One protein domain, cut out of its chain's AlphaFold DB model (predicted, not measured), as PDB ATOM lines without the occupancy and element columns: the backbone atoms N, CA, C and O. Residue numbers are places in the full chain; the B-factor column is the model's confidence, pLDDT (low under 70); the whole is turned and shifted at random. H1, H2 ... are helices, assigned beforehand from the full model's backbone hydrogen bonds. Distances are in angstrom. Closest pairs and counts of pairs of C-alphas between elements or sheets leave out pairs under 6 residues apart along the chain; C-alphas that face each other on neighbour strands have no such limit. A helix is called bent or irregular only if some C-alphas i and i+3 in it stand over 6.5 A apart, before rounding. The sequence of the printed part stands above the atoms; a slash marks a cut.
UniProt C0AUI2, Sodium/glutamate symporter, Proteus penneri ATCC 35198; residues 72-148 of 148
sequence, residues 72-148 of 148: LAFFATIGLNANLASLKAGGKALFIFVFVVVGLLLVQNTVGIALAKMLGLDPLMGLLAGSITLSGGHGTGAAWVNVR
ATOM      1  N   LEU A  72      -6.128   9.013 187.115       91.50
ATOM      2  CA  LEU A  72      -6.470   8.911 188.535       91.50
ATOM      3  C   LEU A  72      -7.337   7.683 188.817       91.50
ATOM      4  O   LEU A  72      -7.031   6.928 189.738       91.50
ATOM      5  N   ALA A  73      -8.371   7.435 188.008       93.50
ATOM      6  CA  ALA A  73      -9.206   6.242 188.134       93.50
ATOM      7  C   ALA A  73      -8.385   4.949 187.958       93.50
ATOM      8  O   ALA A  73      -8.541   3.999 188.729       93.50
ATOM      9  N   PHE A  74      -7.464   4.917 186.994       89.50
ATOM     10  CA  PHE A  74      -6.559   3.789 186.770       89.50
ATOM     11  C   PHE A  74      -5.651   3.518 187.980       89.50
ATOM     12  O   PHE A  74      -5.631   2.403 188.500       89.50
ATOM     13  N   PHE A  75      -4.942   4.524 188.493       89.69
ATOM     14  CA  PHE A  75      -4.066   4.319 189.652       89.69
ATOM     15  C   PHE A  75      -4.841   4.031 190.941       89.69
ATOM     16  O   PHE A  75      -4.405   3.199 191.738       89.69
ATOM     17  N   ALA A  76      -6.009   4.651 191.129       93.12
ATOM     18  CA  ALA A  76      -6.881   4.357 192.261       93.12
ATOM     19  C   ALA A  76      -7.365   2.901 192.229       93.12
ATOM     20  O   ALA A  76      -7.310   2.215 193.246       93.12
ATOM     21  N   THR A  77      -7.783   2.396 191.065       92.44
ATOM     22  CA  THR A  77      -8.223   0.996 190.927       92.44
ATOM     23  C   THR A  77      -7.085  -0.003 191.111       92.44
ATOM     24  O   THR A  77      -7.299  -1.023 191.763       92.44
ATOM     25  N   ILE A  78      -5.864   0.292 190.643       88.62
ATOM     26  CA  ILE A  78      -4.673  -0.515 190.964       88.62
ATOM     27  C   ILE A  78      -4.450  -0.568 192.478       88.62
ATOM     28  O   ILE A  78      -4.244  -1.649 193.029       88.62
ATOM     29  N   GLY A  79      -4.523   0.583 193.154       88.69
ATOM     30  CA  GLY A  79      -4.363   0.668 194.604       88.69
ATOM     31  C   GLY A  79      -5.437  -0.113 195.365       88.69
ATOM     32  O   GLY A  79      -5.115  -0.849 196.292       88.69
ATOM     33  N   LEU A  80      -6.701  -0.015 194.947       90.81
ATOM     34  CA  LEU A  80      -7.817  -0.753 195.551       90.81
ATOM     35  C   LEU A  80      -7.740  -2.268 195.303       90.81
ATOM     36  O   LEU A  80      -8.221  -3.042 196.127       90.81
ATOM     37  N   ASN A  81      -7.125  -2.701 194.201       87.62
ATOM     38  CA  ASN A  81      -6.878  -4.115 193.899       87.62
ATOM     39  C   ASN A  81      -5.641  -4.668 194.646       87.62
ATOM     40  O   ASN A  81      -5.333  -5.857 194.568       87.62
ATOM     41  N   ALA A  82      -4.909  -3.835 195.396       85.56
ATOM     42  CA  ALA A  82      -3.759  -4.293 196.162       85.56
ATOM     43  C   ALA A  82      -4.191  -5.274 197.263       85.56
ATOM     44  O   ALA A  82      -4.902  -4.934 198.209       85.56
ATOM     45  N   ASN A  83      -3.716  -6.517 197.167       87.69
ATOM     46  CA  ASN A  83      -4.035  -7.556 198.134       87.69
ATOM     47  C   ASN A  83      -3.030  -7.550 199.299       87.69
ATOM     48  O   ASN A  83      -1.937  -8.118 199.210       87.69
ATOM     49  N   LEU A  84      -3.426  -6.945 200.425       86.81
ATOM     50  CA  LEU A  84      -2.608  -6.902 201.645       86.81
ATOM     51  C   LEU A  84      -2.314  -8.300 202.213       86.81
ATOM     52  O   LEU A  84      -1.270  -8.497 202.839       86.81
ATOM     53  N   ALA A  85      -3.192  -9.282 201.993       89.06
ATOM     54  CA  ALA A  85      -2.948 -10.654 202.432       89.06
ATOM     55  C   ALA A  85      -1.804 -11.296 201.633       89.06
ATOM     56  O   ALA A  85      -0.924 -11.912 202.235       89.06
ATOM     57  N   SER A  86      -1.748 -11.077 200.315       85.38
ATOM     58  CA  SER A  86      -0.622 -11.512 199.474       85.38
ATOM     59  C   SER A  86       0.689 -10.837 199.881       85.38
ATOM     60  O   SER A  86       1.728 -11.492 199.947       85.38
ATOM     61  N   LEU A  87       0.638  -9.544 200.225       85.94
ATOM     62  CA  LEU A  87       1.800  -8.810 200.733       85.94
ATOM     63  C   LEU A  87       2.319  -9.433 202.039       85.94
ATOM     64  O   LEU A  87       3.510  -9.702 202.182       85.94
ATOM     65  N   LYS A  88       1.413  -9.732 202.977       87.38
ATOM     66  CA  LYS A  88       1.761 -10.376 204.249       87.38
ATOM     67  C   LYS A  88       2.307 -11.794 204.050       87.38
ATOM     68  O   LYS A  88       3.258 -12.170 204.733       87.38
ATOM     69  N   ALA A  89       1.751 -12.558 203.108       91.44
ATOM     70  CA  ALA A  89       2.211 -13.909 202.779       91.44
ATOM     71  C   ALA A  89       3.650 -13.934 202.232       91.44
ATOM     72  O   ALA A  89       4.373 -14.900 202.463       91.44
ATOM     73  N   GLY A  90       4.096 -12.858 201.574       88.06
ATOM     74  CA  GLY A  90       5.475 -12.718 201.097       88.06
ATOM     75  C   GLY A  90       6.533 -12.670 202.212       88.06
ATOM     76  O   GLY A  90       7.703 -12.982 201.968       88.06
ATOM     77  N   GLY A  91       6.136 -12.314 203.440       91.19
ATOM     78  CA  GLY A  91       6.961 -12.414 204.646       91.19
ATOM     79  C   GLY A  91       8.358 -11.791 204.517       91.19
ATOM     80  O   GLY A  91       8.547 -10.713 203.952       91.19
ATOM     81  N   LYS A  92       9.370 -12.488 205.053       93.44
ATOM     82  CA  LYS A  92      10.769 -12.024 205.059       93.44
ATOM     83  C   LYS A  92      11.361 -11.901 203.650       93.44
ATOM     84  O   LYS A  92      12.148 -10.991 203.407       93.44
ATOM     85  N   ALA A  93      10.991 -12.794 202.731       93.06
ATOM     86  CA  ALA A  93      11.512 -12.786 201.365       93.06
ATOM     87  C   ALA A  93      11.082 -11.520 200.614       93.06
ATOM     88  O   ALA A  93      11.918 -10.861 200.000       93.06
ATOM     89  N   LEU A  94       9.810 -11.132 200.741       92.69
ATOM     90  CA  LEU A  94       9.304  -9.891 200.164       92.69
ATOM     91  C   LEU A  94       9.987  -8.660 200.769       92.69
ATOM     92  O   LEU A  94      10.354  -7.749 200.035       92.69
ATOM     93  N   PHE A  95      10.199  -8.637 202.087       91.56
ATOM     94  CA  PHE A  95      10.886  -7.518 202.736       91.56
ATOM     95  C   PHE A  95      12.319  -7.340 202.212       91.56
ATOM     96  O   PHE A  95      12.720  -6.228 201.868       91.56
ATOM     97  N   ILE A  96      13.075  -8.437 202.090       95.31
ATOM     98  CA  ILE A  96      14.426  -8.414 201.507       95.31
ATOM     99  C   ILE A  96      14.365  -7.957 200.047       95.31
ATOM    100  O   ILE A  96      15.143  -7.094 199.650       95.31
ATOM    101  N   PHE A  97      13.425  -8.492 199.264       94.25
ATOM    102  CA  PHE A  97      13.235  -8.108 197.867       94.25
ATOM    103  C   PHE A  97      12.983  -6.603 197.717       94.25
ATOM    104  O   PHE A  97      13.664  -5.955 196.929       94.25
ATOM    105  N   VAL A  98      12.078  -6.029 198.517       93.19
ATOM    106  CA  VAL A  98      11.806  -4.583 198.517       93.19
ATOM    107  C   VAL A  98      13.072  -3.796 198.835       93.19
ATOM    108  O   VAL A  98      13.372  -2.832 198.140       93.19
ATOM    109  N   PHE A  99      13.848  -4.217 199.835       95.56
ATOM    110  CA  PHE A  99      15.077  -3.519 200.208       95.56
ATOM    111  C   PHE A  99      16.121  -3.537 199.082       95.56
ATOM    112  O   PHE A  99      16.734  -2.512 198.782       95.56
ATOM    113  N   VAL A 100      16.284  -4.684 198.415       96.69
ATOM    114  CA  VAL A 100      17.174  -4.825 197.252       96.69
ATOM    115  C   VAL A 100      16.696  -3.951 196.094       96.69
ATOM    116  O   VAL A 100      17.497  -3.207 195.532       96.69
ATOM    117  N   VAL A 101      15.400  -3.985 195.764       95.38
ATOM    118  CA  VAL A 101      14.818  -3.157 194.697       95.38
ATOM    119  C   VAL A 101      15.014  -1.677 194.998       95.38
ATOM    120  O   VAL A 101      15.510  -0.958 194.141       95.38
ATOM    121  N   VAL A 102      14.713  -1.217 196.214       95.25
ATOM    122  CA  VAL A 102      14.935   0.181 196.620       95.25
ATOM    123  C   VAL A 102      16.409   0.567 196.483       95.25
ATOM    124  O   VAL A 102      16.707   1.631 195.941       95.25
ATOM    125  N   GLY A 103      17.338  -0.299 196.893       96.50
ATOM    126  CA  GLY A 103      18.772  -0.076 196.687       96.50
ATOM    127  C   GLY A 103      19.137   0.092 195.208       96.50
ATOM    128  O   GLY A 103      19.816   1.052 194.843       96.50
ATOM    129  N   LEU A 104      18.633  -0.788 194.338       96.00
ATOM    130  CA  LEU A 104      18.843  -0.691 192.890       96.00
ATOM    131  C   LEU A 104      18.210   0.573 192.292       96.00
ATOM    132  O   LEU A 104      18.829   1.206 191.440       96.00
ATOM    133  N   LEU A 105      17.034   0.990 192.771       95.50
ATOM    134  CA  LEU A 105      16.381   2.232 192.348       95.50
ATOM    135  C   LEU A 105      17.218   3.466 192.705       95.50
ATOM    136  O   LEU A 105      17.319   4.390 191.899       95.50
ATOM    137  N   LEU A 106      17.851   3.487 193.882       95.75
ATOM    138  CA  LEU A 106      18.756   4.571 194.272       95.75
ATOM    139  C   LEU A 106      19.981   4.637 193.356       95.75
ATOM    140  O   LEU A 106      20.351   5.723 192.902       95.75
ATOM    141  N   VAL A 107      20.578   3.484 193.034       96.12
ATOM    142  CA  VAL A 107      21.689   3.406 192.073       96.12
ATOM    143  C   VAL A 107      21.238   3.903 190.701       96.12
ATOM    144  O   VAL A 107      21.885   4.773 190.121       96.12
ATOM    145  N   GLN A 108      20.096   3.426 190.208       95.94
ATOM    146  CA  GLN A 108      19.539   3.816 188.917       95.94
ATOM    147  C   GLN A 108      19.253   5.320 188.833       95.94
ATOM    148  O   GLN A 108      19.599   5.952 187.838       95.94
ATOM    149  N   ASN A 109      18.676   5.910 189.880       95.12
ATOM    150  CA  ASN A 109      18.422   7.349 189.950       95.12
ATOM    151  C   ASN A 109      19.715   8.156 189.971       95.12
ATOM    152  O   ASN A 109      19.817   9.169 189.283       95.12
ATOM    153  N   THR A 110      20.713   7.691 190.723       95.69
ATOM    154  CA  THR A 110      22.024   8.344 190.789       95.69
ATOM    155  C   THR A 110      22.691   8.344 189.417       95.69
ATOM    156  O   THR A 110      23.137   9.392 188.955       95.69
ATOM    157  N   VAL A 111      22.700   7.196 188.732       96.00
ATOM    158  CA  VAL A 111      23.248   7.062 187.375       96.00
ATOM    159  C   VAL A 111      22.467   7.922 186.380       96.00
ATOM    160  O   VAL A 111      23.078   8.669 185.619       96.00
ATOM    161  N   GLY A 112      21.131   7.880 186.410       94.75
ATOM    162  CA  GLY A 112      20.277   8.670 185.519       94.75
ATOM    163  C   GLY A 112      20.501  10.175 185.673       94.75
ATOM    164  O   GLY A 112      20.717  10.873 184.683       94.75
ATOM    165  N   ILE A 113      20.525  10.675 186.912       95.50
ATOM    166  CA  ILE A 113      20.805  12.087 187.210       95.50
ATOM    167  C   ILE A 113      22.230  12.468 186.791       95.50
ATOM    168  O   ILE A 113      22.426  13.538 186.213       95.50
ATOM    169  N   ALA A 114      23.225  11.627 187.086       96.06
ATOM    170  CA  ALA A 114      24.615  11.900 186.735       96.06
ATOM    171  C   ALA A 114      24.792  12.025 185.216       96.06
ATOM    172  O   ALA A 114      25.355  13.014 184.750       96.06
ATOM    173  N   LEU A 115      24.243  11.082 184.446       95.94
ATOM    174  CA  LEU A 115      24.285  11.117 182.983       95.94
ATOM    175  C   LEU A 115      23.538  12.328 182.415       95.94
ATOM    176  O   LEU A 115      24.071  12.998 181.535       95.94
ATOM    177  N   ALA A 116      22.353  12.657 182.944       95.44
ATOM    178  CA  ALA A 116      21.618  13.850 182.525       95.44
ATOM    179  C   ALA A 116      22.465  15.119 182.712       95.44
ATOM    180  O   ALA A 116      22.628  15.890 181.768       95.44
ATOM    181  N   LYS A 117      23.104  15.283 183.879       95.38
ATOM    182  CA  LYS A 117      24.008  16.414 184.145       95.38
ATOM    183  C   LYS A 117      25.226  16.433 183.221       95.38
ATOM    184  O   LYS A 117      25.587  17.500 182.736       95.38
ATOM    185  N   MET A 118      25.845  15.279 182.959       96.44
ATOM    186  CA  MET A 118      26.993  15.173 182.044       96.44
ATOM    187  C   MET A 118      26.636  15.566 180.608       96.44
ATOM    188  O   MET A 118      27.476  16.106 179.895       96.44
ATOM    189  N   LEU A 119      25.391  15.325 180.196       95.75
ATOM    190  CA  LEU A 119      24.858  15.713 178.889       95.75
ATOM    191  C   LEU A 119      24.300  17.149 178.864       95.75
ATOM    192  O   LEU A 119      23.771  17.571 177.838       95.75
ATOM    193  N   GLY A 120      24.390  17.899 179.969       94.94
ATOM    194  CA  GLY A 120      23.837  19.254 180.079       94.94
ATOM    195  C   GLY A 120      22.304  19.305 180.124       94.94
ATOM    196  O   GLY A 120      21.717  20.348 179.847       94.94
ATOM    197  N   LEU A 121      21.652  18.187 180.450       93.12
ATOM    198  CA  LEU A 121      20.202  18.062 180.565       93.12
ATOM    199  C   LEU A 121      19.729  18.291 182.007       93.12
ATOM    200  O   LEU A 121      20.484  18.177 182.975       93.12
ATOM    201  N   ASP A 122      18.434  18.570 182.145       91.31
ATOM    202  CA  ASP A 122      17.760  18.661 183.437       91.31
ATOM    203  C   ASP A 122      17.860  17.315 184.194       91.31
ATOM    204  O   ASP A 122      17.486  16.278 183.633       91.31
ATOM    205  N   PRO A 123      18.320  17.290 185.462       91.69
ATOM    206  CA  PRO A 123      18.354  16.087 186.298       91.69
ATOM    207  C   PRO A 123      17.045  15.286 186.331       91.69
ATOM    208  O   PRO A 123      17.087  14.057 186.427       91.69
ATOM    209  N   LEU A 124      15.892  15.955 186.223       89.88
ATOM    210  CA  LEU A 124      14.578  15.310 186.189       89.88
ATOM    211  C   LEU A 124      14.408  14.414 184.959       89.88
ATOM    212  O   LEU A 124      13.780  13.361 185.065       89.88
ATOM    213  N   MET A 125      15.025  14.750 183.817       89.69
ATOM    214  CA  MET A 125      15.035  13.858 182.650       89.69
ATOM    215  C   MET A 125      15.728  12.532 182.968       89.69
ATOM    216  O   MET A 125      15.277  11.485 182.512       89.69
ATOM    217  N   GLY A 126      16.777  12.562 183.795       91.06
ATOM    218  CA  GLY A 126      17.470  11.365 184.266       91.06
ATOM    219  C   GLY A 126      16.582  10.449 185.113       91.06
ATOM    220  O   GLY A 126      16.672   9.229 185.000       91.06
ATOM    221  N   LEU A 127      15.687  11.021 185.923       91.38
ATOM    222  CA  LEU A 127      14.700  10.262 186.700       91.38
ATOM    223  C   LEU A 127      13.572   9.715 185.817       91.38
ATOM    224  O   LEU A 127      13.209   8.545 185.950       91.38
ATOM    225  N   LEU A 128      13.059  10.538 184.894       89.94
ATOM    226  CA  LEU A 128      12.004  10.160 183.949       89.94
ATOM    227  C   LEU A 128      12.449   9.012 183.037       89.94
ATOM    228  O   LEU A 128      11.731   8.023 182.912       89.94
ATOM    229  N   ALA A 129      13.645   9.104 182.450       87.88
ATOM    230  CA  ALA A 129      14.234   8.041 181.632       87.88
ATOM    231  C   ALA A 129      14.753   6.850 182.465       87.88
ATOM    232  O   ALA A 129      15.000   5.774 181.923       87.88
ATOM    233  N   GLY A 130      14.929   7.045 183.774       90.06
ATOM    234  CA  GLY A 130      15.400   6.051 184.728       90.06
ATOM    235  C   GLY A 130      14.258   5.304 185.416       90.06
ATOM    236  O   GLY A 130      13.423   4.672 184.768       90.06
ATOM    237  N   SER A 131      14.248   5.340 186.750       90.88
ATOM    238  CA  SER A 131      13.346   4.522 187.576       90.88
ATOM    239  C   SER A 131      11.859   4.752 187.299       90.88
ATOM    240  O   SER A 131      11.082   3.798 187.344       90.88
ATOM    241  N   ILE A 132      11.453   5.985 186.975       90.38
ATOM    242  CA  ILE A 132      10.039   6.335 186.787       90.38
ATOM    243  C   ILE A 132       9.443   5.527 185.627       90.38
ATOM    244  O   ILE A 132       8.377   4.933 185.783       90.38
ATOM    245  N   THR A 133      10.150   5.443 184.497       87.62
ATOM    246  CA  THR A 133       9.685   4.679 183.328       87.62
ATOM    247  C   THR A 133      10.078   3.206 183.401       87.62
ATOM    248  O   THR A 133       9.270   2.346 183.061       87.62
ATOM    249  N   LEU A 134      11.291   2.878 183.860       88.69
ATOM    250  CA  LEU A 134      11.791   1.496 183.841       88.69
ATOM    251  C   LEU A 134      11.214   0.617 184.957       88.69
ATOM    252  O   LEU A 134      11.122  -0.595 184.778       88.69
ATOM    253  N   SER A 135      10.818   1.196 186.092       89.75
ATOM    254  CA  SER A 135      10.211   0.453 187.207       89.75
ATOM    255  C   SER A 135       8.724   0.746 187.369       89.75
ATOM    256  O   SER A 135       7.962  -0.167 187.672       89.75
ATOM    257  N   GLY A 136       8.289   1.990 187.135       82.69
ATOM    258  CA  GLY A 136       6.865   2.346 187.121       82.69
ATOM    259  C   GLY A 136       6.144   1.972 185.819       82.69
ATOM    260  O   GLY A 136       4.920   1.856 185.788       82.69
ATOM    261  N   GLY A 137       6.889   1.741 184.737       87.06
ATOM    262  CA  GLY A 137       6.338   1.472 183.416       87.06
ATOM    263  C   GLY A 137       5.844   2.733 182.701       87.06
ATOM    264  O   GLY A 137       5.939   3.863 183.182       87.06
ATOM    265  N   HIS A 138       5.271   2.518 181.518       82.56
ATOM    266  CA  HIS A 138       4.829   3.574 180.604       82.56
ATOM    267  C   HIS A 138       3.770   4.510 181.222       82.56
ATOM    268  O   HIS A 138       3.777   5.710 180.953       82.56
ATOM    269  N   GLY A 139       2.883   3.982 182.076       81.12
ATOM    270  CA  GLY A 139       1.841   4.768 182.744       81.12
ATOM    271  C   GLY A 139       2.407   5.763 183.758       81.12
ATOM    272  O   GLY A 139       2.019   6.929 183.765       81.12
ATOM    273  N   THR A 140       3.372   5.337 184.576       84.44
ATOM    274  CA  THR A 140       4.039   6.222 185.539       84.44
ATOM    275  C   THR A 140       4.901   7.255 184.811       84.44
ATOM    276  O   THR A 140       4.815   8.436 185.128       84.44
ATOM    277  N   GLY A 141       5.629   6.877 183.757       84.81
ATOM    278  CA  GLY A 141       6.328   7.854 182.907       84.81
ATOM    279  C   GLY A 141       5.402   8.965 182.386       84.81
ATOM    280  O   GLY A 141       5.703  10.148 182.537       84.81
ATOM    281  N   ALA A 142       4.228   8.599 181.857       82.75
ATOM    282  CA  ALA A 142       3.245   9.554 181.340       82.75
ATOM    283  C   ALA A 142       2.595  10.436 182.423       82.75
ATOM    284  O   ALA A 142       2.254  11.588 182.149       82.75
ATOM    285  N   ALA A 143       2.418   9.914 183.641       81.75
ATOM    286  CA  ALA A 143       1.837  10.661 184.757       81.75
ATOM    287  C   ALA A 143       2.772  11.771 185.264       81.75
ATOM    288  O   ALA A 143       2.319  12.866 185.588       81.75
ATOM    289  N   TRP A 144       4.076  11.492 185.312       79.94
ATOM    290  CA  TRP A 144       5.058  12.369 185.953       79.94
ATOM    291  C   TRP A 144       5.789  13.306 184.979       79.94
ATOM    292  O   TRP A 144       6.501  14.200 185.425       79.94
ATOM    293  N   VAL A 145       5.584  13.171 183.660       74.00
ATOM    294  CA  VAL A 145       6.240  14.021 182.641       74.00
ATOM    295  C   VAL A 145       5.839  15.501 182.723       74.00
ATOM    296  O   VAL A 145       6.609  16.372 182.330       74.00
ATOM    297  N   ASN A 146       4.641  15.783 183.247       67.06
ATOM    298  CA  ASN A 146       4.095  17.136 183.388       67.06
ATOM    299  C   ASN A 146       4.399  17.775 184.753       67.06
ATOM    300  O   ASN A 146       3.969  18.898 184.993       67.06
ATOM    301  N   VAL A 147       5.110  17.081 185.649       59.94
ATOM    302  CA  VAL A 147       5.583  17.664 186.910       59.94
ATOM    303  C   VAL A 147       6.845  18.472 186.597       59.94
ATOM    304  O   VAL A 147       7.968  17.991 186.739       59.94
ATOM    305  N   ARG A 148       6.629  19.677 186.074       47.44
ATOM    306  CA  ARG A 148       7.617  20.730 185.839       47.44
ATOM    307  C   ARG A 148       7.125  22.027 186.456       47.44
ATOM    308  O   ARG A 148       5.902  22.272 186.370       47.44
TER     309      ARG A 148
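AT A GLANCE: This is residues 72 to 148 of the 148 residues of the protein "Sodium/glutamate symporter" of Proteus penneri ATCC 35198 (UniProt C0AUI2). A loose, open frame of helices: long H3 makes one side and the longest axis, H4 and H5 fold back in turn over the second half of H3, and H2 and H1 make an arm from its first end that comes back near H5. The middle between this arm and H5 is empty, and residues 76 to 86 and 88 to 94 stand free. The printed part has 77 residues with five named helices, H1 to H5 in order, and no named strand: all helix. It is loose, with a radius of gyration of the C-alphas of 15.2 A, and only just flat, spanning 46 by 31 by 15 A.

IN THESE COORDINATES: H1, residues 72 to 80, begins at C-alpha 72 (-6.470, 8.911, 188.535) and is 12.0 A long. H2 is residues 84 to 89, 8.6 A. H3, residues 91 to 118, runs 40.9 A from C-alpha 91 at (6.961, -12.414, 204.646). H4, residues 123 to 134, is 16.2 A long and only just irregular: C-alphas 129 and 132 are 6.9 A apart. H5, residues 137 to 144, 11.3 A, ends at C-alpha 144 (5.058, 12.369, 185.953).

HOW THE PARTS SIT: H1 is apart from H2, H3 and H4 but near H5. H2 is close to H3 but not clearly touching, the closest C-alphas being Leu 87 and Leu 94, 7.6 A. H3 touches H4 with residues 105 to 117 alone, in a helical hairpin; the closest C-alphas, Gly 112 and Gly 126, are 4.1 A apart. H4 touches H5 with residues 128 to 133 alone, a second hairpin; the closest C-alphas, Thr 133 and Gly 141, are 4.6 A apart. Both hairpins run opposite ways at a steep tilt of 36 degrees, only just beyond shallow. In H1, H2, H3 and H5 every O i to N i+4 pair is within hydrogen-bond range; in H4, 6 of 8 are.

THE WHOLE: The farthest C-alphas, Ala 85 and Gly 120, are 46.0 A apart. The printed part has no cut, and its four links are tight. Confidence is under 70 at residues 146 to 148.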